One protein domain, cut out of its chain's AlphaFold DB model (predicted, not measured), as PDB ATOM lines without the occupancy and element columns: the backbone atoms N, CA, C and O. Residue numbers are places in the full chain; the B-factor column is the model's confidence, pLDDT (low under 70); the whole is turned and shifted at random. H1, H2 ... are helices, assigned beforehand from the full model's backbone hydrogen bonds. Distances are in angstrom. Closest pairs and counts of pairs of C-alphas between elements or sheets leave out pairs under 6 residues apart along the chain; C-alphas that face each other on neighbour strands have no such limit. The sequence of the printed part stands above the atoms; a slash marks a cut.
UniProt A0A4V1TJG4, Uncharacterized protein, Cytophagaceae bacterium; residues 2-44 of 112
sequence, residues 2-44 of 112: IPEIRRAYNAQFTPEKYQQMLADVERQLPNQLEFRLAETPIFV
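This is residues 2 to 44 of the 112 residues of an uncharacterized protein of Cytophagaceae bacterium (UniProt A0A4V1TJG4). Two helices, H1 and then H2, make a wide, open V joined by a tight link, and an unnamed stretch, residues 29 to 44, runs back across the V's mouth to end near residue 2. Residues 26 to 32 stick out at the far end. The printed part has 43 residues, 23 of them in the two helices, and no named strand: all helix, loose, with a radius of gyration of the C-alphas of 12.1 A and spans of 35 by 22 by 13 A.

Find C-alpha 3 at (430.940, 412.614, 631.866); from there H1, residues 3 to 11, runs 12.0 A. H2, residues 15 to 28, runs 20.2 A to C-alpha 28 at (402.733, 414.784, 644.195).

Look across the tight link of 3 residues: H1 and H2 are apart. In both, every O i to N i+4 pair is within hydrogen-bond range.

The farthest C-alphas, of Glu 4 and Asn 31, are 34.7 A apart; those of Ile 2 and Val 44, 6.5 A. The printed part has no cut, and no printed residue is under 70 in pLDDT.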
ATOM      1  N   ILE A   2     429.207 416.749 632.698       90.62
ATOM      2  CA  ILE A   2     430.210 416.045 633.530       90.62
ATOM      3  C   ILE A   2     430.150 414.534 633.211       90.62
ATOM      4  O   ILE A   2     429.218 413.865 633.675       90.62
ATOM      5  N   PRO A   3     431.062 413.983 632.380       90.94
ATOM      6  CA  PRO A   3     430.940 412.614 631.866       90.94
ATOM      7  C   PRO A   3     430.999 411.539 632.949       90.94
ATOM      8  O   PRO A   3     430.282 410.548 632.867       90.94
ATOM      9  N   GLU A   4     431.827 411.732 633.971       95.25
ATOM     10  CA  GLU A   4     432.062 410.770 635.049       95.25
ATOM     11  C   GLU A   4     430.788 410.557 635.864       95.25
ATOM     12  O   GLU A   4     430.382 409.419 636.090       95.25
ATOM     13  N   ILE A   5     430.115 411.653 636.226       95.62
ATOM     14  CA  ILE A   5     428.861 411.611 636.985       95.62
ATOM     15  C   ILE A   5     427.757 410.987 636.134       95.62
ATOM     16  O   ILE A   5     427.028 410.125 636.618       95.62
ATOM     17  N   ARG A   6     427.670 411.348 634.846       95.12
ATOM     18  CA  ARG A   6     426.711 410.715 633.933       95.12
ATOM     19  C   ARG A   6     426.938 409.211 633.827       95.12
ATOM     20  O   ARG A   6     425.981 408.454 633.934       95.12
ATOM     21  N   ARG A   7     428.182 408.766 633.631       96.38
ATOM     22  CA  ARG A   7     428.508 407.333 633.573       96.38
ATOM     23  C   ARG A   7     428.130 406.633 634.877       96.38
ATOM     24  O   ARG A   7     427.507 405.580 634.820       96.38
ATOM     25  N   ALA A   8     428.459 407.226 636.024       96.94
ATOM     26  CA  ALA A   8     428.137 406.666 637.333       96.94
ATOM     27  C   ALA A   8     426.621 406.556 637.570       96.94
ATOM     28  O   ALA A   8     426.161 405.522 638.047       96.94
ATOM     29  N   TYR A   9     425.850 407.582 637.198       96.44
ATOM     30  CA  TYR A   9     424.389 407.566 637.290       96.44
ATOM     31  C   TYR A   9     423.795 406.489 636.377       96.44
ATOM     32  O   TYR A   9     423.033 405.637 636.828       96.44
ATOM     33  N   ASN A  10     424.207 406.471 635.106       96.06
ATOM     34  CA  ASN A  10     423.684 405.537 634.111       96.06
ATOM     35  C   ASN A  10     424.037 404.082 634.436       96.06
ATOM     36  O   ASN A  10     423.238 403.193 634.172       96.06
ATOM     37  N   ALA A  11     425.197 403.826 635.047       97.62
ATOM     38  CA  ALA A  11     425.573 402.488 635.502       97.62
ATOM     39  C   ALA A  11     424.677 401.963 636.640       97.62
ATOM     40  O   ALA A  11     424.595 400.757 636.849       97.62
ATOM     41  N   GLN A  12     424.013 402.854 637.380       96.62
ATOM     42  CA  GLN A  12     423.099 402.512 638.474       96.62
ATOM     43  C   GLN A  12     421.622 402.618 638.077       96.62
ATOM     44  O   GLN A  12     420.748 402.364 638.916       96.62
ATOM     45  N   PHE A  13     421.346 403.028 636.838       96.88
ATOM     46  CA  PHE A  13     420.000 403.138 636.304       96.88
ATOM     47  C   PHE A  13     419.354 401.757 636.221       96.88
ATOM     48  O   PHE A  13     419.961 400.802 635.736       96.88
ATOM     49  N   THR A  14     418.097 401.673 636.648       97.56
ATOM     50  CA  THR A  14     417.240 400.526 636.356       97.56
ATOM     51  C   THR A  14     415.843 401.027 635.983       97.56
ATOM     52  O   THR A  14     415.429 402.085 636.479       97.56
ATOM     53  N   PRO A  15     415.095 400.292 635.139       97.12
ATOM     54  CA  PRO A  15     413.714 400.639 634.814       97.12
ATOM     55  C   PRO A  15     412.839 400.817 636.060       97.12
ATOM     56  O   PRO A  15     412.005 401.715 636.102       97.12
ATOM     57  N   GLU A  16     413.065 400.021 637.105       98.06
ATOM     58  CA  GLU A  16     412.297 400.064 638.352       98.06
ATOM     59  C   GLU A  16     412.505 401.385 639.095       98.06
ATOM     60  O   GLU A  16     411.531 401.992 639.536       98.06
ATOM     61  N   LYS A  17     413.751 401.875 639.191       96.62
ATOM     62  CA  LYS A  17     414.048 403.180 639.809       96.62
ATOM     63  C   LYS A  17     413.393 404.329 639.046       96.62
ATOM     64  O   LYS A  17     412.894 405.272 639.654       96.62
ATOM     65  N   TYR A  18     413.377 404.245 637.718       96.81
ATOM     66  CA  TYR A  18     412.704 405.236 636.885       96.81
ATOM     67  C   TYR A  18     411.184 405.212 637.084       96.81
ATOM     68  O   TYR A  18     410.584 406.261 637.295       96.81
ATOM     69  N   GLN A  19     410.562 404.029 637.116       96.44
ATOM     70  CA  GLN A  19     409.128 403.901 637.404       96.44
ATOM     71  C   GLN A  19     408.769 404.392 638.812       96.44
ATOM     72  O   GLN A  19     407.737 405.031 638.989       96.44
ATOM     73  N   GLN A  20     409.632 404.155 639.805       96.69
ATOM     74  CA  GLN A  20     409.467 404.708 641.153       96.69
ATOM     75  C   GLN A  20     409.490 406.241 641.139       96.69
ATOM     76  O   GLN A  20     408.596 406.860 641.707       96.69
ATOM     77  N   MET A  21     410.445 406.851 640.428       95.56
ATOM     78  CA  MET A  21     410.499 408.306 640.257       95.56
ATOM     79  C   MET A  21     409.221 408.848 639.597       95.56
ATOM     80  O   MET A  21     408.656 409.823 640.085       95.56
ATOM     81  N   LEU A  22     408.736 408.216 638.519       95.31
ATOM     82  CA  LEU A  22     407.482 408.617 637.866       95.31
ATOM     83  C   LEU A  22     406.282 408.507 638.817       95.31
ATOM     84  O   LEU A  22     405.466 409.422 638.880       95.31
ATOM     85  N   ALA A  23     406.197 407.420 639.588       95.56
ATOM     86  CA  ALA A  23     405.135 407.221 640.568       95.56
ATOM     87  C   ALA A  23     405.185 408.252 641.708       95.56
ATOM     88  O   ALA A  23     404.141 408.652 642.221       95.56
ATOM     89  N   ASP A  24     406.379 408.691 642.113       95.94
ATOM     90  CA  ASP A  24     406.544 409.741 643.118       95.94
ATOM     91  C   ASP A  24     406.127 411.118 642.586       95.94
ATOM     92  O   ASP A  24     405.491 411.876 643.320       95.94
ATOM     93  N   VAL A  25     406.419 411.423 641.315       95.06
ATOM     94  CA  VAL A  25     405.935 412.642 640.647       95.06
ATOM     95  C   VAL A  25     404.413 412.621 640.531       95.06
ATOM     96  O   VAL A  25     403.767 413.573 640.956       95.06
ATOM     97  N   GLU A  26     403.832 411.520 640.049       94.94
ATOM     98  CA  GLU A  26     402.378 411.358 639.926       94.94
ATOM     99  C   GLU A  26     401.672 411.479 641.284       94.94
ATOM    100  O   GLU A  26     400.616 412.092 641.395       94.94
ATOM    101  N   ARG A  27     402.272 410.961 642.366       96.38
ATOM    102  CA  ARG A  27     401.711 411.105 643.718       96.38
ATOM    103  C   ARG A  27     401.659 412.563 644.179       96.38
ATOM    104  O   ARG A  27     400.740 412.932 644.906       96.38
ATOM    105  N   GLN A  28     402.657 413.370 643.813       95.62
ATOM    106  CA  GLN A  28     402.733 414.784 644.195       95.62
ATOM    107  C   GLN A  28     401.896 415.681 643.277       95.62
ATOM    108  O   GLN A  28     401.354 416.684 643.734       95.62
ATOM    109  N   LEU A  29     401.793 415.318 641.998       94.06
ATOM    110  CA  LEU A  29     401.187 416.109 640.931       94.06
ATOM    111  C   LEU A  29     400.259 415.226 640.068       94.06
ATOM    112  O   LEU A  29     400.544 415.001 638.889       94.06
ATOM    113  N   PRO A  30     399.155 414.709 640.638       94.25
ATOM    114  CA  PRO A  30     398.334 413.692 639.988       94.25
ATOM    115  C   PRO A  30     397.701 414.206 638.695       94.25
ATOM    116  O   PRO A  30     397.001 415.221 638.706       94.25
ATOM    117  N   ASN A  31     397.910 413.474 637.600       90.94
ATOM    118  CA  ASN A  31     397.479 413.796 636.238       90.94
ATOM    119  C   ASN A  31     397.992 415.144 635.694       90.94
ATOM    120  O   ASN A  31     397.372 415.702 634.790       90.94
ATOM    121  N   GLN A  32     399.091 415.688 636.229       91.00
ATOM    122  CA  GLN A  32     399.644 416.973 635.765       91.00
ATOM    123  C   GLN A  32     400.887 416.825 634.882       91.00
ATOM    124  O   GLN A  32     401.367 417.808 634.318       91.00
ATOM    125  N   LEU A  33     401.449 415.620 634.765       87.69
ATOM    126  CA  LEU A  33     402.648 415.406 633.966       87.69
ATOM    127  C   LEU A  33     402.290 415.266 632.477       87.69
ATOM    128  O   LEU A  33     402.101 414.168 631.961       87.69
ATOM    129  N   GLU A  34     402.224 416.397 631.776       90.25
ATOM    130  CA  GLU A  34     401.923 416.460 630.335       90.25
ATOM    131  C   GLU A  34     403.155 416.230 629.436       90.25
ATOM    132  O   GLU A  34     403.060 416.238 628.208       90.25
ATOM    133  N   PHE A  35     404.330 416.009 630.030       89.88
ATOM    134  CA  PHE A  35     405.596 415.852 629.317       89.88
ATOM    135  C   PHE A  35     406.393 414.642 629.801       89.88
ATOM    136  O   PHE A  35     406.190 414.101 630.886       89.88
ATOM    137  N   ARG A  36     407.346 414.197 628.979       91.50
ATOM    138  CA  ARG A  36     408.212 413.066 629.325       91.50
ATOM    139  C   ARG A  36     409.356 413.527 630.216       91.50
ATOM    140  O   ARG A  36     410.077 414.460 629.867       91.50
ATOM    141  N   LEU A  37     409.561 412.827 631.324       93.19
ATOM    142  CA  LEU A  37     410.759 412.982 632.140       93.19
ATOM    143  C   LEU A  37     411.888 412.145 631.543       93.19
ATOM    144  O   LEU A  37     411.692 410.988 631.192       93.19
ATOM    145  N   ALA A  38     413.072 412.736 631.409       93.94
ATOM    146  CA  ALA A  38     414.232 412.012 630.911       93.94
ATOM    147  C   ALA A  38     414.741 411.011 631.958       93.94
ATOM    148  O   ALA A  38     414.820 411.316 633.146       93.94
ATOM    149  N   GLU A  39     415.182 409.841 631.503       94.31
ATOM    150  CA  GLU A  39     415.742 408.780 632.345       94.31
ATOM    151  C   GLU A  39     417.086 409.173 632.975       94.31
ATOM    152  O   GLU A  39     417.514 408.605 633.979       94.31
ATOM    153  N   THR A  40     417.787 410.130 632.362       93.81
ATOM    154  CA  THR A  40     419.093 410.622 632.806       93.81
ATOM    155  C   THR A  40     419.077 412.145 632.897       93.81
ATOM    156  O   THR A  40     418.823 412.806 631.885       93.81
ATOM    157  N   PRO A  41     419.440 412.733 634.049       93.31
ATOM    158  CA  PRO A  41     419.503 414.179 634.180       93.31
ATOM    159  C   PRO A  41     420.659 414.779 633.364       93.31
ATOM    160  O   PRO A  41     421.626 414.117 632.951       93.31
ATOM    161  N   ILE A  42     420.576 416.083 633.131       92.50
ATOM    162  CA  ILE A  42     421.702 416.858 632.614       92.50
ATOM    163  C   ILE A  42     422.654 417.200 633.765       92.50
ATOM    164  O   ILE A  42     422.232 417.544 634.862       92.50
ATOM    165  N   PHE A  43     423.959 417.105 633.511       93.56
ATOM    166  CA  PHE A  43     424.991 417.407 634.506       93.56
ATOM    167  C   PHE A  43     425.811 418.587 634.007       93.56
ATOM    168  O   PHE A  43     426.727 418.412 633.197       93.56
ATOM    169  N   VAL A  44     425.451 419.789 634.443       92.69
ATOM    170  CA  VAL A  44     426.030 421.044 633.955       92.69
ATOM    171  C   VAL A  44     427.305 421.369 634.751       92.69
ATOM    172  O   VAL A  44     427.219 421.579 635.959       92.69
TER     173      VAL A  44